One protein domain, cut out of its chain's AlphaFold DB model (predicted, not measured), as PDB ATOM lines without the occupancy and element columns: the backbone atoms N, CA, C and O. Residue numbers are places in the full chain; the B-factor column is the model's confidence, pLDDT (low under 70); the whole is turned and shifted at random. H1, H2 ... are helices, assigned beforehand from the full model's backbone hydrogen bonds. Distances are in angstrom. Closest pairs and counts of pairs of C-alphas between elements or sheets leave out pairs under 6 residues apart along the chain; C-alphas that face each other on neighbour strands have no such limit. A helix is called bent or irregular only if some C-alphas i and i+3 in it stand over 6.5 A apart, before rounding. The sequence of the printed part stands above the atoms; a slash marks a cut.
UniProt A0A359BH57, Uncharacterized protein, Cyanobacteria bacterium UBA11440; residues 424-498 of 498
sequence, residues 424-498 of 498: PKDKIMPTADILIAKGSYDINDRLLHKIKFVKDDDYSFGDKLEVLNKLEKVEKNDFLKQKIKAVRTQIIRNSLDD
ATOM      1  N   PRO A 424      64.468  18.228 -25.034       91.75
ATOM      2  CA  PRO A 424      64.701  19.442 -25.806       91.75
ATOM      3  C   PRO A 424      63.588  19.659 -26.837       91.75
ATOM      4  O   PRO A 424      63.070  18.705 -27.424       91.75
ATOM      5  N   LYS A 425      63.190  20.919 -27.049       89.06
ATOM      6  CA  LYS A 425      61.988  21.274 -27.827       89.06
ATOM      7  C   LYS A 425      61.990  20.673 -29.238       89.06
ATOM      8  O   LYS A 425      60.956  20.211 -29.709       89.06
ATOM      9  N   ASP A 426      63.148  20.644 -29.886       91.94
ATOM     10  CA  ASP A 426      63.359  20.078 -31.223       91.94
ATOM     11  C   ASP A 426      63.271  18.540 -31.265       91.94
ATOM     12  O   ASP A 426      63.137  17.965 -32.344       91.94
ATOM     13  N   LYS A 427      63.299  17.866 -30.110       94.06
ATOM     14  CA  LYS A 427      63.220  16.402 -29.977       94.06
ATOM     15  C   LYS A 427      61.831  15.890 -29.614       94.06
ATOM     16  O   LYS A 427      61.554  14.715 -29.856       94.06
ATOM     17  N   ILE A 428      60.947  16.739 -29.080       92.00
ATOM     18  CA  ILE A 428      59.614  16.315 -28.613       92.00
ATOM     19  C   ILE A 428      58.790  15.720 -29.764       92.00
ATOM     20  O   ILE A 428      58.314  14.594 -29.641       92.00
ATOM     21  N   MET A 429      58.633  16.435 -30.888       93.56
ATOM     22  CA  MET A 429      57.826  15.945 -32.022       93.56
ATOM     23  C   MET A 429      58.433  14.717 -32.718       93.56
ATOM     24  O   MET A 429      57.690  13.754 -32.910       93.56
ATOM     25  N   PRO A 430      59.746  14.667 -33.031       94.38
ATOM     26  CA  PRO A 430      60.358  13.450 -33.569       94.38
ATOM     27  C   PRO A 430      60.153  12.222 -32.674       94.38
ATOM     28  O   PRO A 430      59.811  11.147 -33.161       94.38
ATOM     29  N   THR A 431      60.296  12.389 -31.357       94.38
ATOM     30  CA  THR A 431      60.072  11.303 -30.392       94.38
ATOM     31  C   THR A 431      58.600  10.891 -30.352       94.38
ATOM     32  O   THR A 431      58.288   9.701 -30.328       94.38
ATOM     33  N   ALA A 432      57.679  11.860 -30.396       94.25
ATOM     34  CA  ALA A 432      56.249  11.579 -30.476       94.25
ATOM     35  C   ALA A 432      55.916  10.745 -31.718       94.25
ATOM     36  O   ALA A 432      55.186   9.765 -31.606       94.25
ATOM     37  N   ASP A 433      56.484  11.085 -32.877       94.00
ATOM     38  CA  ASP A 433      56.277  10.340 -34.120       94.00
ATOM     39  C   ASP A 433      56.752   8.886 -34.003       94.00
ATOM     40  O   ASP A 433      56.020   7.974 -34.392       94.00
ATOM     41  N   ILE A 434      57.923   8.652 -33.398       93.81
ATOM     42  CA  ILE A 434      58.451   7.301 -33.148       93.81
ATOM     43  C   ILE A 434      57.512   6.505 -32.233       93.81
ATOM     44  O   ILE A 434      57.156   5.369 -32.552       93.81
ATOM     45  N   LEU A 435      57.088   7.089 -31.108       93.88
ATOM     46  CA  LEU A 435      56.216   6.417 -30.138       93.88
ATOM     47  C   LEU A 435      54.832   6.107 -30.721       93.88
ATOM     48  O   LEU A 435      54.325   4.999 -30.550       93.88
ATOM     49  N   ILE A 436      54.240   7.057 -31.444       94.31
ATOM     50  CA  ILE A 436      52.922   6.914 -32.077       94.31
ATOM     51  C   ILE A 436      52.965   5.866 -33.197       94.31
ATOM     52  O   ILE A 436      52.043   5.053 -33.318       94.31
ATOM     53  N   ALA A 437      54.038   5.836 -33.993       92.56
ATOM     54  CA  ALA A 437      54.196   4.891 -35.099       92.56
ATOM     55  C   ALA A 437      54.228   3.422 -34.646       92.56
ATOM     56  O   ALA A 437      53.880   2.537 -35.428       92.56
ATOM     57  N   LYS A 438      54.579   3.150 -33.380       90.56
ATOM     58  CA  LYS A 438      54.524   1.797 -32.801       90.56
ATOM     59  C   LYS A 438      53.098   1.243 -32.721       90.56
ATOM     60  O   LYS A 438      52.931   0.031 -32.632       90.56
ATOM     61  N   GLY A 439      52.072   2.101 -32.734       88.38
ATOM     62  CA  GLY A 439      50.667   1.680 -32.714       88.38
ATOM     63  C   GLY A 439      50.254   0.925 -31.444       88.38
ATOM     64  O   GLY A 439      49.286   0.165 -31.468       88.38
ATOM     65  N   SER A 440      50.993   1.104 -30.345       90.75
ATOM     66  CA  SER A 440      50.709   0.467 -29.060       90.75
ATOM     67  C   SER A 440      49.649   1.248 -28.286       90.75
ATOM     68  O   SER A 440      49.825   2.432 -27.994       90.75
ATOM     69  N   TYR A 441      48.569   0.561 -27.903       88.69
ATOM     70  CA  TYR A 441      47.501   1.117 -27.065       88.69
ATOM     71  C   TYR A 441      48.054   1.699 -25.755       88.69
ATOM     72  O   TYR A 441      47.682   2.798 -25.359       88.69
ATOM     73  N   ASP A 442      48.974   0.986 -25.104       88.31
ATOM     74  CA  ASP A 442      49.544   1.353 -23.805       88.31
ATOM     75  C   ASP A 442      50.409   2.628 -23.904       88.31
ATOM     76  O   ASP A 442      50.272   3.545 -23.087       88.31
ATOM     77  N   ILE A 443      51.202   2.755 -24.978       92.00
ATOM     78  CA  ILE A 443      51.973   3.972 -25.288       92.00
ATOM     79  C   ILE A 443      51.034   5.155 -25.551       92.00
ATOM     80  O   ILE A 443      51.177   6.210 -24.925       92.00
ATOM     81  N   ASN A 444      50.059   4.984 -26.447       91.62
ATOM     82  CA  ASN A 444      49.119   6.041 -26.824       91.62
ATOM     83  C   ASN A 444      48.294   6.512 -25.619       91.62
ATOM     84  O   ASN A 444      48.123   7.713 -25.406       91.62
ATOM     85  N   ASP A 445      47.838   5.583 -24.780       88.31
ATOM     86  CA  ASP A 445      47.111   5.896 -23.554       88.31
ATOM     87  C   ASP A 445      47.977   6.675 -22.551       88.31
ATOM     88  O   ASP A 445      47.537   7.671 -21.962       88.31
ATOM     89  N   ARG A 446      49.244   6.274 -22.377       89.19
ATOM     90  CA  ARG A 446      50.183   6.982 -21.499       89.19
ATOM     91  C   ARG A 446      50.505   8.386 -22.023       89.19
ATOM     92  O   ARG A 446      50.547   9.323 -21.218       89.19
ATOM     93  N   LEU A 447      50.661   8.563 -23.338       90.88
ATOM     94  CA  LEU A 447      50.813   9.880 -23.977       90.88
ATOM     95  C   LEU A 447      49.599  10.771 -23.690       90.88
ATOM     96  O   LEU A 447      49.760  11.894 -23.208       90.88
ATOM     97  N   LEU A 448      48.383  10.258 -23.896       89.56
ATOM     98  CA  LEU A 448      47.143  10.992 -23.614       89.56
ATOM     99  C   LEU A 448      47.029  11.402 -22.152       89.56
ATOM    100  O   LEU A 448      46.628  12.529 -21.847       89.56
ATOM    101  N   HIS A 449      47.406  10.505 -21.241       86.69
ATOM    102  CA  HIS A 449      47.451  10.814 -19.821       86.69
ATOM    103  C   HIS A 449      48.376  12.007 -19.541       86.69
ATOM    104  O   HIS A 449      47.997  12.912 -18.797       86.69
ATOM    105  N   LYS A 450      49.563  12.054 -20.153       86.94
ATOM    106  CA  LYS A 450      50.509  13.160 -19.954       86.94
ATOM    107  C   LYS A 450      50.024  14.465 -20.576       86.94
ATOM    108  O   LYS A 450      50.031  15.480 -19.886       86.94
ATOM    109  N   ILE A 451      49.509  14.429 -21.802       88.50
ATOM    110  CA  ILE A 451      48.926  15.597 -22.485       88.50
ATOM    111  C   ILE A 451      47.823  16.249 -21.641       88.50
ATOM    112  O   ILE A 451      47.774  17.472 -21.526       88.50
ATOM    113  N   LYS A 452      46.971  15.436 -21.002       85.12
ATOM    114  CA  LYS A 452      45.868  15.914 -20.159       85.12
ATOM    115  C   LYS A 452      46.322  16.635 -18.882       85.12
ATOM    116  O   LYS A 452      45.621  17.537 -18.438       85.12
ATOM    117  N   PHE A 453      47.409  16.193 -18.245       79.56
ATOM    118  CA  PHE A 453      47.751  16.616 -16.875       79.56
ATOM    119  C   PHE A 453      48.971  17.524 -16.759       79.56
ATOM    120  O   PHE A 453      49.085  18.242 -15.767       79.56
ATOM    121  N   VAL A 454      49.891  17.487 -17.720       82.19
ATOM    122  CA  VAL A 454      51.043  18.393 -17.716       82.19
ATOM    123  C   VAL A 454      50.545  19.803 -18.035       82.19
ATOM    124  O   VAL A 454      49.703  19.967 -18.914       82.19
ATOM    125  N   LYS A 455      51.017  20.820 -17.311       82.31
ATOM    126  CA  LYS A 455      50.608  22.219 -17.523       82.31
ATOM    127  C   LYS A 455      51.195  22.781 -18.818       82.31
ATOM    128  O   LYS A 455      52.181  22.248 -19.320       82.31
ATOM    129  N   ASP A 456      50.602  23.846 -19.349       82.12
ATOM    130  CA  ASP A 456      51.041  24.444 -20.618       82.12
ATOM    131  C   ASP A 456      52.462  25.023 -20.552       82.12
ATOM    132  O   ASP A 456      53.202  24.921 -21.530       82.12
ATOM    133  N   ASP A 457      52.885  25.505 -19.378       78.69
ATOM    134  CA  ASP A 457      54.265  25.945 -19.112       78.69
ATOM    135  C   ASP A 457      55.291  24.820 -19.349       78.69
ATOM    136  O   ASP A 457      56.405  25.037 -19.836       78.69
ATOM    137  N   ASP A 458      54.898  23.584 -19.031       77.12
ATOM    138  CA  ASP A 458      55.757  22.408 -19.123       77.12
ATOM    139  C   ASP A 458      55.581  21.653 -20.446       77.12
ATOM    140  O   ASP A 458      56.520  20.997 -20.901       77.12
ATOM    141  N   TYR A 459      54.419  21.764 -21.091       86.25
ATOM    142  CA  TYR A 459      54.108  21.137 -22.371       86.25
ATOM    143  C   TYR A 459      53.138  22.020 -23.157       86.25
ATOM    144  O   TYR A 459      51.949  22.067 -22.842       86.25
ATOM    145  N   SER A 460      53.650  22.719 -24.173       88.06
ATOM    146  CA  SER A 460      52.911  23.801 -24.821       88.06
ATOM    147  C   SER A 460      51.587  23.334 -25.434       88.06
ATOM    148  O   SER A 460      51.471  22.218 -25.949       88.06
ATOM    149  N   PHE A 461      50.587  24.218 -25.417       89.94
ATOM    150  CA  PHE A 461      49.281  23.976 -26.031       89.94
ATOM    151  C   PHE A 461      49.394  23.521 -27.498       89.94
ATOM    152  O   PHE A 461      48.717  22.578 -27.909       89.94
ATOM    153  N   GLY A 462      50.288  24.152 -28.272       90.69
ATOM    154  CA  GLY A 462      50.539  23.803 -29.672       90.69
ATOM    155  C   GLY A 462      51.049  22.372 -29.835       90.69
ATOM    156  O   GLY A 462      50.445  21.590 -30.569       90.69
ATOM    157  N   ASP A 463      52.088  22.001 -29.081       91.38
ATOM    158  CA  ASP A 463      52.667  20.653 -29.142       91.38
ATOM    159  C   ASP A 463      51.651  19.589 -28.688       91.38
ATOM    160  O   ASP A 463      51.564  18.504 -29.270       91.38
ATOM    161  N   LYS A 464      50.837  19.892 -27.666       93.50
ATOM    162  CA  LYS A 464      49.752  19.009 -27.211       93.50
ATOM    163  C   LYS A 464      48.726  18.759 -28.311       93.50
ATOM    164  O   LYS A 464      48.366  17.607 -28.556       93.50
ATOM    165  N   LEU A 465      48.237  19.814 -28.967       94.88
ATOM    166  CA  LEU A 465      47.263  19.676 -30.051       94.88
ATOM    167  C   LEU A 465      47.846  18.932 -31.251       94.88
ATOM    168  O   LEU A 465      47.148  18.110 -31.847       94.88
ATOM    169  N   GLU A 466      49.111  19.173 -31.591       94.50
ATOM    170  CA  GLU A 466      49.779  18.467 -32.682       94.50
ATOM    171  C   GLU A 466      49.864  16.960 -32.409       94.50
ATOM    172  O   GLU A 466      49.461  16.155 -33.257       94.50
ATOM    173  N   VAL A 467      50.290  16.566 -31.208       94.56
ATOM    174  CA  VAL A 467      50.341  15.152 -30.810       94.56
ATOM    175  C   VAL A 467      48.944  14.528 -30.795       94.56
ATOM    176  O   VAL A 467      48.770  13.421 -31.304       94.56
ATOM    177  N   LEU A 468      47.921  15.238 -30.308       94.81
ATOM    178  CA  LEU A 468      46.531  14.763 -30.374       94.81
ATOM    179  C   LEU A 468      46.050  14.567 -31.817       94.81
ATOM    180  O   LEU A 468      45.358  13.591 -32.098       94.81
ATOM    181  N   ASN A 469      46.419  15.459 -32.740       94.56
ATOM    182  CA  ASN A 469      46.081  15.331 -34.160       94.56
ATOM    183  C   ASN A 469      46.760  14.118 -34.801       94.56
ATOM    184  O   ASN A 469      46.143  13.432 -35.618       94.56
ATOM    185  N   LYS A 470      48.019  13.846 -34.446       94.19
ATOM    186  CA  LYS A 470      48.749  12.655 -34.905       94.19
ATOM    187  C   LYS A 470      48.103  11.381 -34.355       94.19
ATOM    188  O   LYS A 470      47.790  10.488 -35.139       94.19
ATOM    189  N   LEU A 471      47.813  11.340 -33.052       93.38
ATOM    190  CA  LEU A 471      47.116  10.224 -32.405       93.38
ATOM    191  C   LEU A 471      45.754   9.951 -33.053       93.38
ATOM    192  O   LEU A 471      45.477   8.815 -33.414       93.38
ATOM    193  N   GLU A 472      44.926  10.975 -33.274       92.12
ATOM    194  CA  GLU A 472      43.595  10.805 -33.882       92.12
ATOM    195  C   GLU A 472      43.652  10.185 -35.286       92.12
ATOM    196  O   GLU A 472      42.761   9.423 -35.656       92.12
ATOM    197  N   LYS A 473      44.700  10.490 -36.063       90.56
ATOM    198  CA  LYS A 473      44.876   9.965 -37.426       90.56
ATOM    199  C   LYS A 473      45.272   8.493 -37.456       90.56
ATOM    200  O   LYS A 473      44.876   7.791 -38.383       90.56
ATOM    201  N   VAL A 474      46.086   8.044 -36.501       90.69
ATOM    202  CA  VAL A 474      46.635   6.677 -36.513       90.69
ATOM    203  C   VAL A 474      45.871   5.711 -35.617       90.69
ATOM    204  O   VAL A 474      45.926   4.501 -35.840       90.69
ATOM    205  N   GLU A 475      45.182   6.225 -34.596       91.12
ATOM    206  CA  GLU A 475      44.525   5.401 -33.597       91.12
ATOM    207  C   GLU A 475      43.370   4.629 -34.230       91.12
ATOM    208  O   GLU A 475      42.481   5.195 -34.867       91.12
ATOM    209  N   LYS A 476      43.374   3.310 -34.044       88.81
ATOM    210  CA  LYS A 476      42.344   2.411 -34.575       88.81
ATOM    211  C   LYS A 476      41.315   2.061 -33.512       88.81
ATOM    212  O   LYS A 476      40.166   1.805 -33.861       88.81
ATOM    213  N   ASN A 477      41.705   2.090 -32.241       89.56
ATOM    214  CA  ASN A 477      40.854   1.782 -31.110       89.56
ATOM    215  C   ASN A 477      39.812   2.892 -30.894       89.56
ATOM    216  O   ASN A 477      40.146   4.038 -30.590       89.56
ATOM    217  N   ASP A 478      38.532   2.546 -31.032       87.25
ATOM    218  CA  ASP A 478      37.441   3.520 -30.939       87.25
ATOM    219  C   ASP A 478      37.321   4.167 -29.559       87.25
ATOM    220  O   ASP A 478      36.923   5.330 -29.460       87.25
ATOM    221  N   PHE A 479      37.725   3.464 -28.500       83.44
ATOM    222  CA  PHE A 479      37.763   4.043 -27.167       83.44
ATOM    223  C   PHE A 479      38.824   5.141 -27.080       83.44
ATOM    224  O   PHE A 479      38.522   6.268 -26.677       83.44
ATOM    225  N   LEU A 480      40.063   4.850 -27.490       86.94
ATOM    226  CA  LEU A 480      41.131   5.849 -27.468       86.94
ATOM    227  C   LEU A 480      40.787   7.046 -28.357       86.94
ATOM    228  O   LEU A 480      41.019   8.176 -27.938       86.94
ATOM    229  N   LYS A 481      40.116   6.852 -29.502       90.00
ATOM    230  CA  LYS A 481      39.576   7.968 -30.305       90.00
ATOM    231  C   LYS A 481      38.609   8.851 -29.516       90.00
ATOM    232  O   LYS A 481      38.710  10.077 -29.573       90.00
ATOM    233  N   GLN A 482      37.666   8.264 -28.777       88.50
ATOM    234  CA  GLN A 482      36.741   9.034 -27.934       88.50
ATOM    235  C   GLN A 482      37.492   9.797 -26.837       88.50
ATOM    236  O   GLN A 482      37.207  10.969 -26.585       88.50
ATOM    237  N   LYS A 483      38.496   9.164 -26.226       87.12
ATOM    238  CA  LYS A 483      39.342   9.775 -25.197       87.12
ATOM    239  C   LYS A 483      40.193  10.917 -25.742       87.12
ATOM    240  O   LYS A 483      40.250  11.962 -25.101       87.12
ATOM    241  N   ILE A 484      40.785  10.763 -26.927       91.56
ATOM    242  CA  ILE A 484      41.511  11.822 -27.648       91.56
ATOM    243  C   ILE A 484      40.608  13.046 -27.807       91.56
ATOM    244  O   ILE A 484      41.000  14.153 -27.434       91.56
ATOM    245  N   LYS A 485      39.369  12.846 -28.277       90.81
ATOM    246  CA  LYS A 485      38.384  13.927 -28.426       90.81
ATOM    247  C   LYS A 485      38.048  14.582 -27.089       90.81
ATOM    248  O   LYS A 485      38.083  15.805 -26.992       90.81
ATOM    249  N   ALA A 486      37.790  13.792 -26.047       88.69
ATOM    250  CA  ALA A 486      37.483  14.312 -24.716       88.69
ATOM    251  C   ALA A 486      38.645  15.128 -24.118       88.69
ATOM    252  O   ALA A 486      38.422  16.205 -23.567       88.69
ATOM    253  N   VAL A 487      39.885  14.646 -24.256       89.25
ATOM    254  CA  VAL A 487      41.096  15.355 -23.809       89.25
ATOM    255  C   VAL A 487      41.290  16.644 -24.603       89.25
ATOM    256  O   VAL A 487      41.541  17.682 -23.996       89.25
ATOM    257  N   ARG A 488      41.100  16.618 -25.928       92.44
ATOM    258  CA  ARG A 488      41.143  17.824 -26.768       92.44
ATOM    259  C   ARG A 488      40.128  18.861 -26.295       92.44
ATOM    260  O   ARG A 488      40.497  20.008 -26.073       92.44
ATOM    261  N   THR A 489      38.869  18.464 -26.109       89.50
ATOM    262  CA  THR A 489      37.820  19.365 -25.611       89.50
ATOM    263  C   THR A 489      38.187  19.946 -24.250       89.50
ATOM    264  O   THR A 489      37.995  21.139 -24.037       89.50
ATOM    265  N   GLN A 490      38.737  19.134 -23.343       85.88
ATOM    266  CA  GLN A 490      39.174  19.603 -22.030       85.88
ATOM    267  C   GLN A 490      40.306  20.636 -22.132       85.88
ATOM    268  O   GLN A 490      40.239  21.660 -21.467       85.88
ATOM    269  N   ILE A 491      41.319  20.396 -22.968       87.44
ATOM    270  CA  ILE A 491      42.447  21.325 -23.152       87.44
ATOM    271  C   ILE A 491      41.978  22.649 -23.752       87.44
ATOM    272  O   ILE A 491      42.361  23.703 -23.258       87.44
ATOM    273  N   ILE A 492      41.110  22.600 -24.767       88.00
ATOM    274  CA  ILE A 492      40.540  23.810 -25.370       88.00
ATOM    275  C   ILE A 492      39.736  24.593 -24.328       88.00
ATOM    276  O   ILE A 492      39.951  25.789 -24.190       88.00
ATOM    277  N   ARG A 493      38.862  23.938 -23.552       85.50
ATOM    278  CA  ARG A 493      38.093  24.614 -22.490       85.50
ATOM    279  C   ARG A 493      38.997  25.272 -21.452       85.50
ATOM    280  O   ARG A 493      38.844  26.454 -21.193       85.50
ATOM    281  N   ASN A 494      39.994  24.540 -20.956       82.06
ATOM    282  CA  ASN A 494      40.950  25.078 -19.990       82.06
ATOM    283  C   ASN A 494      41.722  26.297 -20.529       82.06
ATOM    284  O   ASN A 494      42.127  27.139 -19.740       82.06
ATOM    285  N   SER A 495      41.951  26.384 -21.845       78.31
ATOM    286  CA  SER A 495      42.623  27.535 -22.472       78.31
ATOM    287  C   SER A 495      41.722  28.758 -22.675       78.31
ATOM    288  O   SER A 495      42.216  29.817 -23.049       78.31
ATOM    289  N   LEU A 496      40.410  28.612 -22.473       80.69
ATOM    290  CA  LEU A 496      39.412  29.667 -22.663       80.69
ATOM    291  C   LEU A 496      38.960  30.312 -21.336       80.69
ATOM    292  O   LEU A 496      38.047  31.128 -21.368       80.69
ATOM    293  N   ASP A 497      39.599  29.976 -20.205       59.91
ATOM    294  CA  ASP A 497      39.237  30.416 -18.841       59.91
ATOM    295  C   ASP A 497      37.774  30.104 -18.420       59.91
ATOM    296  O   ASP A 497      37.218  30.787 -17.558       59.91
ATOM    297  N   ASP A 498      37.167  29.047 -18.987       42.78
ATOM    298  CA  ASP A 498      35.815  28.532 -18.664       42.78
ATOM    299  C   ASP A 498      35.813  27.321 -17.706       42.78
ATOM    300  O   ASP A 498      36.556  26.335 -17.959       42.78
TER     301      ASP A 498
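What this domain is: This is residues 424 to 498 of the 498 residues of an uncharacterized protein of Cyanobacteria bacterium UBA11440 (UniProt A0A359BH57). The longest helix, H4, lies at one end of a bent row of three helices, side by side with H3, which in turn has H1 along its other side; H2 packs over one side of H3 and H4 and meets H1 just near their link. H2, H3 and H4 form a small up-and-down bundle, each running against the one before it in the chain, and H1 is added beside H3. The printed part has 75 residues with four named helices, in the order H1, H2, H3, H4, and no named strand; the class is all helix. The whole is compact, with a radius of gyration of the C-alphas of 11.9 A, and flat, spanning 35 by 30 by 17 A.

Where its parts are: H4 is residues 478 to 494 and measures 24.4 A from first to last C-alpha, from C-alpha 478 at (37.441, 3.520, -30.939) to C-alpha 494 at (40.950, 25.078, -19.990). H3, residues 461 to 474, is 20.4 A long. H2 is residues 441 to 453 and 18.6 A long. H1, residues 425 to 437, begins with C-alpha 425 at (61.988, 21.274, -27.827) and is 19.5 A long; it is irregular, but only just, with C-alphas 426 and 429 at 7.0 A.

How they stand to each other: H4 touches H3 at a shallow tilt of 16 degrees, opposite ways, as a helical hairpin; the closest C-alphas are those of Glu 472 and Lys 481, 6.1 A apart. H4 also touches H2, at a shallow tilt of 12 degrees, the same way, with the C-alphas of Lys 452 and Val 487 closest at 6.0 A. H2 and H3, also a helical hairpin, only just touch, with 3 pairs of C-alphas within 8 A; their closest C-alphas, those of Ile 451 and Lys 464, are 5.9 A apart, and they run opposite ways at a shallow tilt of 23 degrees. H1 touches H3 at a shallow tilt of 18 degrees, the same way, with the C-alphas of Ile 436 and Leu 471 closest at 6.7 A. H1 and H2 touch only at the corner by their link, H1 with residues 435 to 436 alone and H2 with residues 443 to 444 alone; the C-alphas of Ile 436 and Asn 444 are closest at 6.5 A. H1 and H4 are apart. Helix packing is mostly aligned. In H2, H3 and H4 every O i to N i+4 pair is within hydrogen-bond range; in H1 7 of 9 are.

The domain as a whole: The two C-alphas farthest apart, those of Lys 438 and Asp 498, are 35.6 A from each other. The printed part has no cut and ends at residue 498, the chain's last. The links H1 to H2 and H3 to H4 are tight, H2 to H3 is short, and no link is long. The mean pLDDT of the printed part is 88.3; residues 497 to 498 are under 70.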